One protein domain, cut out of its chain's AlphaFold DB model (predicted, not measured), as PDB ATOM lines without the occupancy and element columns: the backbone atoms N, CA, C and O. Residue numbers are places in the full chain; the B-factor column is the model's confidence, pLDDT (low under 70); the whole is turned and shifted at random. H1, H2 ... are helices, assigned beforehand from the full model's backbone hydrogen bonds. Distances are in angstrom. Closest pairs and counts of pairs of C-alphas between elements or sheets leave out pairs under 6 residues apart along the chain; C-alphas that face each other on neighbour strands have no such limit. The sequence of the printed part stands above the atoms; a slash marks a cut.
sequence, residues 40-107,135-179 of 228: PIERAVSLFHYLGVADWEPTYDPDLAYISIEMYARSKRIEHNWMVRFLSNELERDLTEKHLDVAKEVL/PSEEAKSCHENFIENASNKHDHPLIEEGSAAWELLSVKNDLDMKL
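This is residues 40 to 107 and 135 to 179 of the 228 residues of the protein "Hypothetical protein" of Ditylum brightwellii (UniProt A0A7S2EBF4). Look for two small clusters of short, mostly crossed helices joined end to end, with a free arm reaching away from them. In one cluster H1, H3 and H7 come together, with H2 at the far end of H1; in the other H4, H5 and H8 make a compact trio, and the arm that sticks out is residues 135 to 151, which hold H6. The printed part has 113 residues with eight named helices, H1 to H8 in order along the chain, and no named strand; its class is all helix. The whole is loose, with a radius of gyration of the C-alphas of 16.9 A, and spans 49 by 40 by 31 A, while the body without the arm spans 38 by 32 by 24 A.

Start at H1, residues 40 to 51, the hub, which touches three other helices. With residues 48 to 51 alone it touches H2, residues 62 to 66, where the closest C-alphas, those of Phe 48 and Leu 64, are 6.9 A apart. With residues 45 to 48 alone H1 only just touches H3, residues 69 to 74, with 3 pairs of C-alphas within 8 A; the closest are those of Phe 48 and Ile 69, 7.2 A apart. With residues 40 to 44 alone H1 touches H7, residues 164 to 172, about perpendicular at 74 degrees, and the closest C-alphas are those of Ile 41 and Leu 169, 6.1 A apart. H3 and H7 touch at a steep tilt of 44 degrees, the same way, with the C-alphas of Glu 70 and Ala 165 closest at 4.7 A. Now look at Pro 40, whose C-alpha is 6.0 A from that of Met 177 in H8, residues 174 to 179; H1 and H8 are close but not clearly touching. H8 touches H4, residues 82 to 88, at a steep tilt of 57 degrees, the same way, with the C-alphas of Val 84 and Asp 176 closest at 5.9 A. H8 also touches H5, residues 97 to 107, at a shallow tilt of 31 degrees, the same way, with Leu 100 and Leu 175 closest, their C-alphas 6.4 A apart. H4 and H5 touch about perpendicular at 81 degrees, and their closest C-alphas, of Leu 87 and Ala 103, are 4.8 A apart. H6, residues 137 to 148, touches no helix. Every O i to N i+4 pair is within hydrogen-bond range in H1, H3, H4, H5, H6, H7 and H8; in H2 it is 0 of 1, beside 2 of 2 O i to N i+3 pairs.

Find C-alpha 40 at (-108.952, 30.278, -49.595); from there H1 runs 16.2 A to C-alpha 51. Go on to H2 at residues 62 to 66, H3 at 69 to 74 and H4 at 82 to 88. H5, residues 97 to 107, measures 15.3 A and ends at (-99.801, 17.338, -48.421). Past the cut, H6 begins at C-alpha 137, (-74.921, 39.122, -44.679), and runs 16.3 A to residue 148. H7, residues 164 to 172, measures 12.7 A, and H8, residues 174 to 179, ends at (-107.818, 21.501, -46.745).

The two C-alphas farthest apart are those of Asp 94 and Glu 137, at 49.9 A. Residues 108 to 134 are not printed, and C-alphas 107 and 135 are 30.3 A apart across this cut. The link from H6 to H7, residues 149 to 163, is long. The mean pLDDT of the printed part is 90.1, and residues 150 to 155, in that link, are under 70.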
ATOM      1  N   PRO A  40    -108.282  30.346 -48.295       95.94
ATOM      2  CA  PRO A  40    -108.952  30.278 -49.595       95.94
ATOM      3  C   PRO A  40    -109.812  31.497 -49.930       95.94
ATOM      4  O   PRO A  40    -109.864  31.888 -51.097       95.94
ATOM      5  N   ILE A  41    -110.436  32.122 -48.928       95.12
ATOM      6  CA  ILE A  41    -111.253  33.324 -49.119       95.12
ATOM      7  C   ILE A  41    -110.355  34.492 -49.484       95.12
ATOM      8  O   ILE A  41    -110.523  35.090 -50.543       95.12
ATOM      9  N   GLU A  42    -109.329  34.763 -48.679       92.88
ATOM     10  CA  GLU A  42    -108.375  35.833 -48.981       92.88
ATOM     11  C   GLU A  42    -107.671  35.630 -50.323       92.88
ATOM     12  O   GLU A  42    -107.393  36.592 -51.036       92.88
ATOM     13  N   ARG A  43    -107.388  34.375 -50.688       93.00
ATOM     14  CA  ARG A  43    -106.844  34.022 -52.000       93.00
ATOM     15  C   ARG A  43    -107.809  34.416 -53.118       93.00
ATOM     16  O   ARG A  43    -107.355  35.006 -54.093       93.00
ATOM     17  N   ALA A  44    -109.100  34.110 -52.988       93.81
ATOM     18  CA  ALA A  44    -110.112  34.466 -53.981       93.81
ATOM     19  C   ALA A  44    -110.282  35.989 -54.111       93.81
ATOM     20  O   ALA A  44    -110.342  36.506 -55.224       93.81
ATOM     21  N   VAL A  45    -110.282  36.717 -52.989       92.94
ATOM     22  CA  VAL A  45    -110.342  38.191 -52.977       92.94
ATOM     23  C   VAL A  45    -109.105  38.793 -53.632       92.94
ATOM     24  O   VAL A  45    -109.207  39.644 -54.513       92.94
ATOM     25  N   SER A  46    -107.927  38.305 -53.255       91.31
ATOM     26  CA  SER A  46    -106.666  38.746 -53.841       91.31
ATOM     27  C   SER A  46    -106.618  38.491 -55.345       91.31
ATOM     28  O   SER A  46    -106.150  39.354 -56.082       91.31
ATOM     29  N   LEU A  47    -107.130  37.345 -55.807       91.38
ATOM     30  CA  LEU A  47    -107.220  37.027 -57.228       91.38
ATOM     31  C   LEU A  47    -108.176  37.977 -57.960       91.38
ATOM     32  O   LEU A  47    -107.818  38.469 -59.022       91.38
ATOM     33  N   PHE A  48    -109.346  38.273 -57.390       92.56
ATOM     34  CA  PHE A  48    -110.300  39.225 -57.967       92.56
ATOM     35  C   PHE A  48    -109.656  40.593 -58.233       92.56
ATOM     36  O   PHE A  48    -109.715  41.093 -59.355       92.56
ATOM     37  N   HIS A  49    -108.982  41.164 -57.231       90.88
ATOM     38  CA  HIS A  49    -108.317  42.461 -57.385       90.88
ATOM     39  C   HIS A  49    -107.117  42.406 -58.334       90.88
ATOM     40  O   HIS A  49    -106.873  43.359 -59.067       90.88
ATOM     41  N   TYR A  50    -106.386  41.290 -58.347       89.56
ATOM     42  CA  TYR A  50    -105.241  41.095 -59.231       89.56
ATOM     43  C   TYR A  50    -105.650  41.002 -60.708       89.56
ATOM     44  O   TYR A  50    -105.092  41.699 -61.554       89.56
ATOM     45  N   LEU A  51    -106.652  40.179 -61.025       90.19
ATOM     46  CA  LEU A  51    -107.091  39.950 -62.404       90.19
ATOM     47  C   LEU A  51    -107.726  41.186 -63.051       90.19
ATOM     48  O   LEU A  51    -107.733  41.268 -64.272       90.19
ATOM     49  N   GLY A  52    -108.215  42.146 -62.260       87.81
ATOM     50  CA  GLY A  52    -108.730  43.419 -62.768       87.81
ATOM     51  C   GLY A  52    -107.657  44.441 -63.158       87.81
ATOM     52  O   GLY A  52    -107.994  45.443 -63.781       87.81
ATOM     53  N   VAL A  53    -106.380  44.220 -62.808       87.06
ATOM     54  CA  VAL A  53    -105.282  45.180 -63.071       87.06
ATOM     55  C   VAL A  53    -104.085  44.586 -63.817       87.06
ATOM     56  O   VAL A  53    -103.279  45.334 -64.362       87.06
ATOM     57  N   ALA A  54    -103.942  43.262 -63.833       87.94
ATOM     58  CA  ALA A  54    -102.777  42.578 -64.389       87.94
ATOM     59  C   ALA A  54    -102.861  42.398 -65.915       87.94
ATOM     60  O   ALA A  54    -102.964  41.270 -66.387       87.94
ATOM     61  N   ASP A  55    -102.803  43.486 -66.687       88.19
ATOM     62  CA  ASP A  55    -102.953  43.485 -68.159       88.19
ATOM     63  C   ASP A  55    -101.931  42.618 -68.925       88.19
ATOM     64  O   ASP A  55    -102.161  42.234 -70.075       88.19
ATOM     65  N   TRP A  56    -100.825  42.260 -68.272       86.19
ATOM     66  CA  TRP A  56     -99.782  41.376 -68.785       86.19
ATOM     67  C   TRP A  56    -100.087  39.877 -68.614       86.19
ATOM     68  O   TRP A  56     -99.367  39.045 -69.172       86.19
ATOM     69  N   GLU A  57    -101.108  39.502 -67.839       83.69
ATOM     70  CA  GLU A  57    -101.487  38.103 -67.620       83.69
ATOM     71  C   GLU A  57    -102.527  37.633 -68.653       83.69
ATOM     72  O   GLU A  57    -103.515  38.321 -68.897       83.69
ATOM     73  N   PRO A  58    -102.420  36.406 -69.199       86.38
ATOM     74  CA  PRO A  58    -103.440  35.856 -70.101       86.38
ATOM     75  C   PRO A  58    -104.832  35.726 -69.469       86.38
ATOM     76  O   PRO A  58    -105.827  35.622 -70.182       86.38
ATOM     77  N   THR A  59    -104.894  35.666 -68.137       86.12
ATOM     78  CA  THR A  59    -106.135  35.572 -67.358       86.12
ATOM     79  C   THR A  59    -106.680  36.933 -66.930       86.12
ATOM     80  O   THR A  59    -107.653  36.959 -66.181       86.12
ATOM     81  N   TYR A  60    -106.056  38.037 -67.358       89.75
ATOM     82  CA  TYR A  60    -106.555  39.393 -67.147       89.75
ATOM     83  C   TYR A  60    -108.017  39.512 -67.580       89.75
ATOM     84  O   TYR A  60    -108.383  39.097 -68.681       89.75
ATOM     85  N   ASP A  61    -108.842  40.096 -66.717       90.19
ATOM     86  CA  ASP A  61    -110.244  40.365 -67.005       90.19
ATOM     87  C   ASP A  61    -110.564  41.817 -66.601       90.19
ATOM     88  O   ASP A  61    -110.817  42.086 -65.420       90.19
ATOM     89  N   PRO A  62    -110.548  42.767 -67.560       92.12
ATOM     90  CA  PRO A  62    -110.794  44.180 -67.278       92.12
ATOM     91  C   PRO A  62    -112.206  44.441 -66.738       92.12
ATOM     92  O   PRO A  62    -112.415  45.441 -66.050       92.12
ATOM     93  N   ASP A  63    -113.175  43.549 -66.990       92.25
ATOM     94  CA  ASP A  63    -114.541  43.705 -66.478       92.25
ATOM     95  C   ASP A  63    -114.573  43.620 -64.944       92.25
ATOM     96  O   ASP A  63    -115.476  44.171 -64.308       92.25
ATOM     97  N   LEU A  64    -113.580  42.960 -64.330       91.81
ATOM     98  CA  LEU A  64    -113.493  42.825 -62.876       91.81
ATOM     99  C   LEU A  64    -113.307  44.169 -62.166       91.81
ATOM    100  O   LEU A  64    -113.747  44.306 -61.028       91.81
ATOM    101  N   ALA A  65    -112.746  45.176 -62.844       88.88
ATOM    102  CA  ALA A  65    -112.628  46.531 -62.309       88.88
ATOM    103  C   ALA A  65    -113.990  47.234 -62.130       88.88
ATOM    104  O   ALA A  65    -114.086  48.207 -61.382       88.88
ATOM    105  N   TYR A  66    -115.043  46.746 -62.796       92.00
ATOM    106  CA  TYR A  66    -116.362  47.385 -62.845       92.00
ATOM    107  C   TYR A  66    -117.467  46.596 -62.134       92.00
ATOM    108  O   TYR A  66    -118.616  47.040 -62.110       92.00
ATOM    109  N   ILE A  67    -117.153  45.436 -61.553       93.81
ATOM    110  CA  ILE A  67    -118.116  44.627 -60.795       93.81
ATOM    111  C   ILE A  67    -117.729  44.562 -59.321       93.81
ATOM    112  O   ILE A  67    -116.572  44.735 -58.952       93.81
ATOM    113  N   SER A  68    -118.700  44.284 -58.454       94.19
ATOM    114  CA  SER A  68    -118.406  44.045 -57.042       94.19
ATOM    115  C   SER A  68    -117.847  42.638 -56.817       94.19
ATOM    116  O   SER A  68    -118.098  41.710 -57.594       94.19
ATOM    117  N   ILE A  69    -117.166  42.444 -55.687       93.50
ATOM    118  CA  ILE A  69    -116.722  41.111 -55.269       93.50
ATOM    119  C   ILE A  69    -117.895  40.134 -55.097       93.50
ATOM    120  O   ILE A  69    -117.754  38.950 -55.379       93.50
ATOM    121  N   GLU A  70    -119.079  40.613 -54.700       95.12
ATOM    122  CA  GLU A  70    -120.271  39.765 -54.615       95.12
ATOM    123  C   GLU A  70    -120.712  39.290 -56.008       95.12
ATOM    124  O   GLU A  70    -121.007  38.110 -56.200       95.12
ATOM    125  N   MET A  71    -120.699  40.177 -57.011       95.31
ATOM    126  CA  MET A  71    -120.981  39.797 -58.400       95.31
ATOM    127  C   MET A  71    -119.953  38.789 -58.920       95.31
ATOM    128  O   MET A  71    -120.330  37.799 -59.551       95.31
ATOM    129  N   TYR A  72    -118.670  38.992 -58.608       94.56
ATOM    130  CA  TYR A  72    -117.613  38.030 -58.915       94.56
ATOM    131  C   TYR A  72    -117.872  36.670 -58.249       94.56
ATOM    132  O   TYR A  72    -117.875  35.647 -58.939       94.56
ATOM    133  N   ALA A  73    -118.197  36.662 -56.954       94.88
ATOM    134  CA  ALA A  73    -118.497  35.464 -56.176       94.88
ATOM    135  C   ALA A  73    -119.754  34.724 -56.661       94.88
ATOM    136  O   ALA A  73    -119.852  33.519 -56.474       94.88
ATOM    137  N   ARG A  74    -120.707  35.395 -57.320       94.75
ATOM    138  CA  ARG A  74    -121.870  34.747 -57.964       94.75
ATOM    139  C   ARG A  74    -121.577  34.240 -59.377       94.75
ATOM    140  O   ARG A  74    -122.304  33.387 -59.886       94.75
ATOM    141  N   SER A  75    -120.539  34.761 -60.024       92.75
ATOM    142  CA  SER A  75    -120.227  34.467 -61.422       92.75
ATOM    143  C   SER A  75    -119.604  33.076 -61.626       92.75
ATOM    144  O   SER A  75    -119.329  32.333 -60.682       92.75
ATOM    145  N   LYS A  76    -119.355  32.718 -62.893       89.62
ATOM    146  CA  LYS A  76    -118.546  31.545 -63.273       89.62
ATOM    147  C   LYS A  76    -117.043  31.848 -63.371       89.62
ATOM    148  O   LYS A  76    -116.274  30.931 -63.622       89.62
ATOM    149  N   ARG A  77    -116.634  33.112 -63.192       88.38
ATOM    150  CA  ARG A  77    -115.229  33.554 -63.289       88.38
ATOM    151  C   ARG A  77    -114.400  33.171 -62.065       88.38
ATOM    152  O   ARG A  77    -113.178  33.167 -62.121       88.38
ATOM    153  N   ILE A  78    -115.066  32.892 -60.950       90.62
ATOM    154  CA  ILE A  78    -114.414  32.552 -59.694       90.62
ATOM    155  C   ILE A  78    -113.828  31.139 -59.708       90.62
ATOM    156  O   ILE A  78    -114.499  30.154 -60.035       90.62
ATOM    157  N   GLU A  79    -112.577  31.043 -59.265       89.62
ATOM    158  CA  GLU A  79    -111.954  29.773 -58.920       89.62
ATOM    159  C   GLU A  79    -112.625  29.155 -57.689       89.62
ATOM    160  O   GLU A  79    -112.834  29.816 -56.671       89.62
ATOM    161  N   HIS A  80    -112.927  27.866 -57.768       93.19
ATOM    162  CA  HIS A  80    -113.607  27.129 -56.711       93.19
ATOM    163  C   HIS A  80    -112.822  25.853 -56.398       93.19
ATOM    164  O   HIS A  80    -112.518  25.067 -57.301       93.19
ATOM    165  N   ASN A  81    -112.478  25.668 -55.122       96.75
ATOM    166  CA  ASN A  81    -111.746  24.505 -54.612       96.75
ATOM    167  C   ASN A  81    -110.446  24.190 -55.386       96.75
ATOM    168  O   ASN A  81    -110.086  23.031 -55.600       96.75
ATOM    169  N   TRP A  82    -109.756  25.232 -55.862       94.94
ATOM    170  CA  TRP A  82    -108.634  25.115 -56.797       94.94
ATOM    171  C   TRP A  82    -107.485  24.258 -56.256       94.94
ATOM    172  O   TRP A  82    -106.899  23.472 -57.003       94.94
ATOM    173  N   MET A  83    -107.167  24.373 -54.962       95.19
ATOM    174  CA  MET A  83    -106.071  23.612 -54.358       95.19
ATOM    175  C   MET A  83    -106.408  22.117 -54.302       95.19
ATOM    176  O   MET A  83    -105.571  21.289 -54.669       95.19
ATOM    177  N   VAL A  84    -107.632  21.765 -53.898       97.50
ATOM    178  CA  VAL A  84    -108.108  20.376 -53.903       97.50
ATOM    179  C   VAL A  84    -108.099  19.818 -55.322       97.50
ATOM    180  O   VAL A  84    -107.508  18.760 -55.522       97.50
ATOM    181  N   ARG A  85    -108.637  20.550 -56.313       96.31
ATOM    182  CA  ARG A  85    -108.601  20.149 -57.736       96.31
ATOM    183  C   ARG A  85    -107.190  19.823 -58.201       96.31
ATOM    184  O   ARG A  85    -106.955  18.787 -58.824       96.31
ATOM    185  N   PHE A  86    -106.253  20.713 -57.894       94.62
ATOM    186  CA  PHE A  86    -104.869  20.586 -58.318       94.62
ATOM    187  C   PHE A  86    -104.186  19.371 -57.678       94.62
ATOM    188  O   PHE A  86    -103.560  18.575 -58.374       94.62
ATOM    189  N   LEU A  87    -104.330  19.194 -56.362       94.69
ATOM    190  CA  LEU A  87    -103.660  18.118 -55.627       94.69
ATOM    191  C   LEU A  87    -104.311  16.746 -55.837       94.69
ATOM    192  O   LEU A  87    -103.613  15.735 -55.776       94.69
ATOM    193  N   SER A  88    -105.619  16.695 -56.100       95.44
ATOM    194  CA  SER A  88    -106.326  15.458 -56.442       95.44
ATOM    195  C   SER A  88    -106.268  15.121 -57.931       95.44
ATOM    196  O   SER A  88    -106.728  14.047 -58.315       95.44
ATOM    197  N   ASN A  89    -105.724  16.019 -58.763       94.38
ATOM    198  CA  ASN A  89    -105.714  15.920 -60.222       94.38
ATOM    199  C   ASN A  89    -107.130  15.787 -60.834       94.38
ATOM    200  O   ASN A  89    -107.327  15.042 -61.791       94.38
ATOM    201  N   GLU A  90    -108.111  16.512 -60.279       94.69
ATOM    202  CA  GLU A  90    -109.494  16.578 -60.779       94.69
ATOM    203  C   GLU A  90    -109.866  18.027 -61.124       94.69
ATOM    204  O   GLU A  90    -110.368  18.795 -60.299       94.69
ATOM    205  N   LEU A  91    -109.558  18.430 -62.357       91.44
ATOM    206  CA  LEU A  91    -109.636  19.830 -62.782       91.44
ATOM    207  C   LEU A  91    -111.027  20.251 -63.265       91.44
ATOM    208  O   LEU A  91    -111.356  21.430 -63.166       91.44
ATOM    209  N   GLU A  92    -111.833  19.317 -63.768       89.25
ATOM    210  CA  GLU A  92    -113.054  19.652 -64.514       89.25
ATOM    211  C   GLU A  92    -114.326  19.123 -63.855       89.25
ATOM    212  O   GLU A  92    -115.356  19.795 -63.893       89.25
ATOM    213  N   ARG A  93    -114.282  17.932 -63.247       92.38
ATOM    214  CA  ARG A  93    -115.492  17.286 -62.719       92.38
ATOM    215  C   ARG A  93    -115.860  17.808 -61.339       92.38
ATOM    216  O   ARG A  93    -115.115  18.560 -60.708       92.38
ATOM    217  N   ASP A  94    -117.018  17.383 -60.854       94.00
ATOM    218  CA  ASP A  94    -117.443  17.701 -59.499       94.00
ATOM    219  C   ASP A  94    -116.507  17.074 -58.465       94.00
ATOM    220  O   ASP A  94    -116.074  15.920 -58.571       94.00
ATOM    221  N   LEU A  95    -116.186  17.862 -57.443       96.44
ATOM    222  CA  LEU A  95    -115.367  17.394 -56.340       96.44
ATOM    223  C   LEU A  95    -116.211  16.656 -55.308       96.44
ATOM    224  O   LEU A  95    -117.400  16.899 -55.133       96.44
ATOM    225  N   THR A  96    -115.554  15.748 -54.598       96.81
ATOM    226  CA  THR A  96    -116.148  14.961 -53.522       96.81
ATOM    227  C   THR A  96    -115.165  14.932 -52.360       96.81
ATOM    228  O   THR A  96    -113.980  15.223 -52.544       96.81
ATOM    229  N   GLU A  97    -115.617  14.502 -51.186       97.56
ATOM    230  CA  GLU A  97    -114.747  14.317 -50.014       97.56
ATOM    231  C   GLU A  97    -113.563  13.370 -50.297       97.56
ATOM    232  O   GLU A  97    -112.469  13.573 -49.783       97.56
ATOM    233  N   LYS A  98    -113.709  12.410 -51.223       98.00
ATOM    234  CA  LYS A  98    -112.592  11.541 -51.634       98.00
ATOM    235  C   LYS A  98    -111.447  12.324 -52.281       98.00
ATOM    236  O   LYS A  98    -110.286  11.968 -52.107       98.00
ATOM    237  N   HIS A  99    -111.756  13.382 -53.031       98.25
ATOM    238  CA  HIS A  99    -110.734  14.246 -53.625       98.25
ATOM    239  C   HIS A  99    -110.021  15.070 -52.551       98.25
ATOM    240  O   HIS A  99    -108.800  15.224 -52.614       98.25
ATOM    241  N   LEU A 100    -110.758  15.527 -51.531       98.50
ATOM    242  CA  LEU A 100    -110.166  16.166 -50.359       98.50
ATOM    243  C   LEU A 100    -109.201  15.211 -49.641       98.50
ATOM    244  O   LEU A 100    -108.078  15.611 -49.338       98.50
ATOM    245  N   ASP A 101    -109.582  13.951 -49.430       98.44
ATOM    246  CA  ASP A 101    -108.714  12.951 -48.794       98.44
ATOM    247  C   ASP A 101    -107.422  12.714 -49.588       98.44
ATOM    248  O   ASP A 101    -106.333  12.663 -49.011       98.44
ATOM    249  N   VAL A 102    -107.508  12.640 -50.923       97.69
ATOM    250  CA  VAL A 102    -106.320  12.549 -51.788       97.69
ATOM    251  C   VAL A 102    -105.429  13.780 -51.617       97.69
ATOM    252  O   VAL A 102    -104.223  13.635 -51.418       97.69
ATOM    253  N   ALA A 103    -106.005  14.985 -51.646       97.81
ATOM    254  CA  ALA A 103    -105.254  16.223 -51.473       97.81
ATOM    255  C   ALA A 103    -104.547  16.283 -50.104       97.81
ATOM    256  O   ALA A 103    -103.359  16.607 -50.038       97.81
ATOM    257  N   LYS A 104    -105.237  15.890 -49.025       98.38
ATOM    258  CA  LYS A 104    -104.663  15.769 -47.675       98.38
ATOM    259  C   LYS A 104    -103.493  14.785 -47.646       98.38
ATOM    260  O   LYS A 104    -102.432  15.103 -47.107       98.38
ATOM    261  N   GLU A 105    -103.639  13.620 -48.273       97.44
ATOM    262  CA  GLU A 105    -102.577  12.614 -48.335       97.44
ATOM    263  C   GLU A 105    -101.356  13.086 -49.135       97.44
ATOM    264  O   GLU A 105    -100.222  12.772 -48.756       97.44
ATOM    265  N   VAL A 106    -101.559  13.865 -50.204       95.81
ATOM    266  CA  VAL A 106    -100.461  14.507 -50.941       95.81
ATOM    267  C   VAL A 106     -99.719  15.485 -50.035       95.81
ATOM    268  O   VAL A 106     -98.499  15.356 -49.907       95.81
ATOM    269  N   LEU A 107    -100.428  16.392 -49.350       95.56
ATOM    270  CA  LEU A 107     -99.801  17.338 -48.421       95.56
ATOM    271  C   LEU A 107     -98.998  16.609 -47.339       95.56
ATOM    272  O   LEU A 107     -97.802  16.851 -47.187       95.56
ATOM    273  N   PRO A 135     -75.155  32.766 -48.100       80.50
ATOM    274  CA  PRO A 135     -73.689  32.775 -48.081       80.50
ATOM    275  C   PRO A 135     -73.066  34.067 -47.537       80.50
ATOM    276  O   PRO A 135     -71.873  34.075 -47.246       80.50
ATOM    277  N   SER A 136     -73.834  35.151 -47.409       87.69
ATOM    278  CA  SER A 136     -73.340  36.444 -46.927       87.69
ATOM    279  C   SER A 136     -74.407  37.209 -46.142       87.69
ATOM    280  O   SER A 136     -75.595  36.882 -46.211       87.69
ATOM    281  N   GLU A 137     -73.993  38.237 -45.399       86.19
ATOM    282  CA  GLU A 137     -74.921  39.122 -44.679       86.19
ATOM    283  C   GLU A 137     -75.804  39.926 -45.644       86.19
ATOM    284  O   GLU A 137     -76.984  40.135 -45.377       86.19
ATOM    285  N   GLU A 138     -75.292  40.290 -46.824       87.62
ATOM    286  CA  GLU A 138     -76.089  40.933 -47.874       87.62
ATOM    287  C   GLU A 138     -77.178  39.989 -48.397       87.62
ATOM    288  O   GLU A 138     -78.309  40.417 -48.628       87.62
ATOM    289  N   ALA A 139     -76.868  38.695 -48.547       83.81
ATOM    290  CA  ALA A 139     -77.851  37.690 -48.942       83.81
ATOM    291  C   ALA A 139     -78.938  37.509 -47.871       83.81
ATOM    292  O   ALA A 139     -80.113  37.401 -48.222       83.81
ATOM    293  N   LYS A 140     -78.568  37.537 -46.583       84.62
ATOM    294  CA  LYS A 140     -79.526  37.498 -45.464       84.62
ATOM    295  C   LYS A 140     -80.414  38.734 -45.428       84.62
ATOM    296  O   LYS A 140     -81.629  38.597 -45.398       84.62
ATOM    297  N   SER A 141     -79.833  39.927 -45.536       85.62
ATOM    298  CA  SER A 141     -80.602  41.174 -45.548       85.62
ATOM    299  C   SER A 141     -81.538  41.257 -46.759       85.62
ATOM    300  O   SER A 141     -82.694  41.653 -46.630       85.62
ATOM    301  N   CYS A 142     -81.089  40.839 -47.947       84.38
ATOM    302  CA  CYS A 142     -81.951  40.738 -49.128       84.38
ATOM    303  C   CYS A 142     -83.104  39.745 -48.904       84.38
ATOM    304  O   CYS A 142     -84.249  40.031 -49.252       84.38
ATOM    305  N   HIS A 143     -82.810  38.597 -48.288       84.06
ATOM    306  CA  HIS A 143     -83.797  37.576 -47.962       84.06
ATOM    307  C   HIS A 143     -84.861  38.081 -46.971       84.06
ATOM    308  O   HIS A 143     -86.056  37.954 -47.239       84.06
ATOM    309  N   GLU A 144     -84.443  38.716 -45.877       84.38
ATOM    310  CA  GLU A 144     -85.338  39.329 -44.886       84.38
ATOM    311  C   GLU A 144     -86.215  40.405 -45.531       84.38
ATOM    312  O   GLU A 144     -87.443  40.353 -45.427       84.38
ATOM    313  N   ASN A 145     -85.611  41.299 -46.322       84.88
ATOM    314  CA  ASN A 145     -86.339  42.318 -47.073       84.88
ATOM    315  C   ASN A 145     -87.363  41.710 -48.042       84.88
ATOM    316  O   ASN A 145     -88.456  42.253 -48.189       84.88
ATOM    317  N   PHE A 146     -87.037  40.598 -48.706       82.50
ATOM    318  CA  PHE A 146     -87.966  39.900 -49.595       82.50
ATOM    319  C   PHE A 146     -89.141  39.287 -48.827       82.50
ATOM    320  O   PHE A 146     -90.287  39.382 -49.277       82.50
ATOM    321  N   ILE A 147     -88.881  38.679 -47.663       82.56
ATOM    322  CA  ILE A 147     -89.937  38.150 -46.798       82.56
ATOM    323  C   ILE A 147     -90.841  39.284 -46.336       82.56
ATOM    324  O   ILE A 147     -92.061  39.152 -46.433       82.56
ATOM    325  N   GLU A 148     -90.287  40.393 -45.855       77.56
ATOM    326  CA  GLU A 148     -91.051  41.518 -45.316       77.56
ATOM    327  C   GLU A 148     -91.861  42.231 -46.404       77.56
ATOM    328  O   GLU A 148     -93.089  42.332 -46.280       77.56
ATOM    329  N   ASN A 149     -91.202  42.592 -47.508       70.94
ATOM    330  CA  ASN A 149     -91.720  43.454 -48.572       70.94
ATOM    331  C   ASN A 149     -92.257  42.693 -49.792       70.94
ATOM    332  O   ASN A 149     -92.331  43.271 -50.875       70.94
ATOM    333  N   ALA A 150     -92.598  41.405 -49.652       61.16
ATOM    334  CA  ALA A 150     -93.044  40.540 -50.749       61.16
ATOM    335  C   ALA A 150     -93.960  41.278 -51.757       61.16
ATOM    336  O   ALA A 150     -95.116  41.596 -51.465       61.16
ATOM    337  N   SER A 151     -93.399  41.522 -52.950       49.28
ATOM    338  CA  SER A 151     -93.732  42.586 -53.922       49.28
ATOM    339  C   SER A 151     -95.138  42.562 -54.544       49.28
ATOM    340  O   SER A 151     -95.455  43.440 -55.339       49.28
ATOM    341  N   ASN A 152     -95.982  41.587 -54.203       54.19
ATOM    342  CA  ASN A 152     -97.310  41.410 -54.803       54.19
ATOM    343  C   ASN A 152     -98.440  41.464 -53.763       54.19
ATOM    344  O   ASN A 152     -99.508  40.883 -53.969       54.19
ATOM    345  N   LYS A 153     -98.223  42.143 -52.630       56.28
ATOM    346  CA  LYS A 153     -99.333  42.604 -51.791       56.28
ATOM    347  C   LYS A 153    -100.039  43.737 -52.535       56.28
ATOM    348  O   LYS A 153     -99.742  44.905 -52.327       56.28
ATOM    349  N   HIS A 154    -100.936  43.386 -53.449       62.84
ATOM    350  CA  HIS A 154    -101.935  44.347 -53.888       62.84
ATOM    351  C   HIS A 154    -102.823  44.631 -52.682       62.84
ATOM    352  O   HIS A 154    -103.492  43.719 -52.194       62.84
ATOM    353  N   ASP A 155    -102.777  45.864 -52.183       67.75
ATOM    354  CA  ASP A 155    -103.679  46.292 -51.125       67.75
ATOM    355  C   ASP A 155    -105.111  46.145 -51.631       67.75
ATOM    356  O   ASP A 155    -105.512  46.723 -52.642       67.75
ATOM    357  N   HIS A 156    -105.870  45.312 -50.936       78.50
ATOM    358  CA  HIS A 156    -107.274  45.097 -51.200       78.50
ATOM    359  C   HIS A 156    -108.029  45.069 -49.874       78.50
ATOM    360  O   HIS A 156    -107.471  44.636 -48.860       78.50
ATOM    361  N   PRO A 157    -109.297  45.511 -49.854       81.94
ATOM    362  CA  PRO A 157    -110.112  45.400 -48.659       81.94
ATOM    363  C   PRO A 157    -110.193  43.937 -48.216       81.94
ATOM    364  O   PRO A 157    -110.316  43.016 -49.030       81.94
ATOM    365  N   LEU A 158    -110.101  43.729 -46.905       83.38
ATOM    366  CA  LEU A 158    -110.478  42.459 -46.306       83.38
ATOM    367  C   LEU A 158    -112.000  42.348 -46.337       83.38
ATOM    368  O   LEU A 158    -112.712  43.344 -46.197       83.38
ATOM    369  N   ILE A 159    -112.489  41.131 -46.529       90.19
ATOM    370  CA  ILE A 159    -113.917  40.846 -46.455       90.19
ATOM    371  C   ILE A 159    -114.222  40.355 -45.054       90.19
ATOM    372  O   ILE A 159    -113.558  39.451 -44.553       90.19
ATOM    373  N   GLU A 160    -115.243  40.949 -44.451       92.00
ATOM    374  CA  GLU A 160    -115.739  40.546 -43.143       92.00
ATOM    375  C   GLU A 160    -116.348  39.140 -43.205       92.00
ATOM    376  O   GLU A 160    -117.150  38.824 -44.094       92.00
ATOM    377  N   GLU A 161    -115.952  38.294 -42.257       93.06
ATOM    378  CA  GLU A 161    -116.508  36.955 -42.079       93.06
ATOM    379  C   GLU A 161    -118.017  37.025 -41.800       93.06
ATOM    380  O   GLU A 161    -118.485  37.879 -41.052       93.06
ATOM    381  N   GLY A 162    -118.798  36.165 -42.461       92.69
ATOM    382  CA  GLY A 162    -120.266  36.194 -42.410       92.69
ATOM    383  C   GLY A 162    -120.939  37.238 -43.315       92.69
ATOM    384  O   GLY A 162    -122.165  37.251 -43.432       92.69
ATOM    385  N   SER A 163    -120.180  38.095 -44.009       94.88
ATOM    386  CA  SER A 163    -120.755  38.953 -45.056       94.88
ATOM    387  C   SER A 163    -121.272  38.132 -46.247       94.88
ATOM    388  O   SER A 163    -120.818  37.016 -46.503       94.88
ATOM    389  N   ALA A 164    -122.187  38.698 -47.043       95.44
ATOM    390  CA  ALA A 164    -122.773  37.999 -48.193       95.44
ATOM    391  C   ALA A 164    -121.720  37.510 -49.204       95.44
ATOM    392  O   ALA A 164    -121.817  36.396 -49.720       95.44
ATOM    393  N   ALA A 165    -120.694  38.324 -49.472       94.50
ATOM    394  CA  ALA A 165    -119.586  37.925 -50.332       94.50
ATOM    395  C   ALA A 165    -118.766  36.795 -49.695       94.50
ATOM    396  O   ALA A 165    -118.464  35.823 -50.382       94.50
ATOM    397  N   TRP A 166    -118.453  36.886 -48.397       96.56
ATOM    398  CA  TRP A 166    -117.717  35.841 -47.684       96.56
ATOM    399  C   TRP A 166    -118.438  34.497 -47.755       96.56
ATOM    400  O   TRP A 166    -117.834  33.513 -48.164       96.56
ATOM    401  N   GLU A 167    -119.741  34.464 -47.471       96.69
ATOM    402  CA  GLU A 167    -120.547  33.237 -47.517       96.69
ATOM    403  C   GLU A 167    -120.541  32.594 -48.910       96.69
ATOM    404  O   GLU A 167    -120.318  31.391 -49.058       96.69
ATOM    405  N   LEU A 168    -120.704  33.398 -49.966       96.44
ATOM    406  CA  LEU A 168    -120.645  32.907 -51.346       96.44
ATOM    407  C   LEU A 168    -119.266  32.334 -51.702       96.44
ATOM    408  O   LEU A 168    -119.180  31.303 -52.378       96.44
ATOM    409  N   LEU A 169    -118.191  32.994 -51.263       96.44
ATOM    410  CA  LEU A 169    -116.818  32.535 -51.470       96.44
ATOM    411  C   LEU A 169    -116.540  31.242 -50.690       96.44
ATOM    412  O   LEU A 169    -115.939  30.323 -51.254       96.44
ATOM    413  N   SER A 170    -117.010  31.161 -49.443       96.25
ATOM    414  CA  SER A 170    -116.867  30.015 -48.543       96.25
ATOM    415  C   SER A 170    -117.578  28.786 -49.078       96.25
ATOM    416  O   SER A 170    -116.971  27.721 -49.138       96.25
ATOM    417  N   VAL A 171    -118.808  28.929 -49.579       95.69
ATOM    418  CA  VAL A 171    -119.540  27.821 -50.212       95.69
ATOM    419  C   VAL A 171    -118.814  27.307 -51.458       95.69
ATOM    420  O   VAL A 171    -118.755  26.104 -51.688       95.69
ATOM    421  N   LYS A 172    -118.232  28.196 -52.273       95.69
ATOM    422  CA  LYS A 172    -117.483  27.792 -53.475       95.69
ATOM    423  C   LYS A 172    -116.120  27.169 -53.173       95.69
ATOM    424  O   LYS A 172    -115.575  26.476 -54.027       95.69
ATOM    425  N   ASN A 173    -115.548  27.439 -52.007       96.88
ATOM    426  CA  ASN A 173    -114.216  26.976 -51.626       96.88
ATOM    427  C   ASN A 173    -114.253  26.092 -50.373       96.88
ATOM    428  O   ASN A 173    -113.272  26.024 -49.640       96.88
ATOM    429  N   ASP A 174    -115.369  25.413 -50.122       97.56
ATOM    430  CA  ASP A 174    -115.621  24.633 -48.911       97.56
ATOM    431  C   ASP A 174    -114.572  23.529 -48.661       97.56
ATOM    432  O   ASP A 174    -114.107  23.341 -47.532       97.56
ATOM    433  N   LEU A 175    -114.148  22.817 -49.708       98.44
ATOM    434  CA  LEU A 175    -113.116  21.787 -49.619       98.44
ATOM    435  C   LEU A 175    -111.725  22.402 -49.466       98.44
ATOM    436  O   LEU A 175    -110.921  21.885 -48.692       98.44
ATOM    437  N   ASP A 176    -111.443  23.513 -50.146       98.31
ATOM    438  CA  ASP A 176    -110.198  24.263 -49.954       98.31
ATOM    439  C   ASP A 176    -110.103  24.808 -48.520       98.31
ATOM    440  O   ASP A 176    -109.014  24.798 -47.946       98.31
ATOM    441  N   MET A 177    -111.220  25.224 -47.909       98.19
ATOM    442  CA  MET A 177    -111.279  25.654 -46.505       98.19
ATOM    443  C   MET A 177    -110.910  24.499 -45.572       98.19
ATOM    444  O   MET A 177    -109.997  24.629 -44.756       98.19
ATOM    445  N   LYS A 178    -111.531  23.324 -45.752       98.56
ATOM    446  CA  LYS A 178    -111.183  22.107 -44.994       98.56
ATOM    447  C   LYS A 178    -109.720  21.695 -45.199       98.56
ATOM    448  O   LYS A 178    -109.062  21.249 -44.259       98.56
ATOM    449  N   LEU A 179    -109.207  21.816 -46.424       98.56
ATOM    450  CA  LEU A 179    -107.818  21.501 -46.745       98.56
ATOM    451  C   LEU A 179    -106.849  22.497 -46.093       98.56
ATOM    452  O   LEU A 179    -105.791  22.085 -45.629       98.56
TER     453      LEU A 179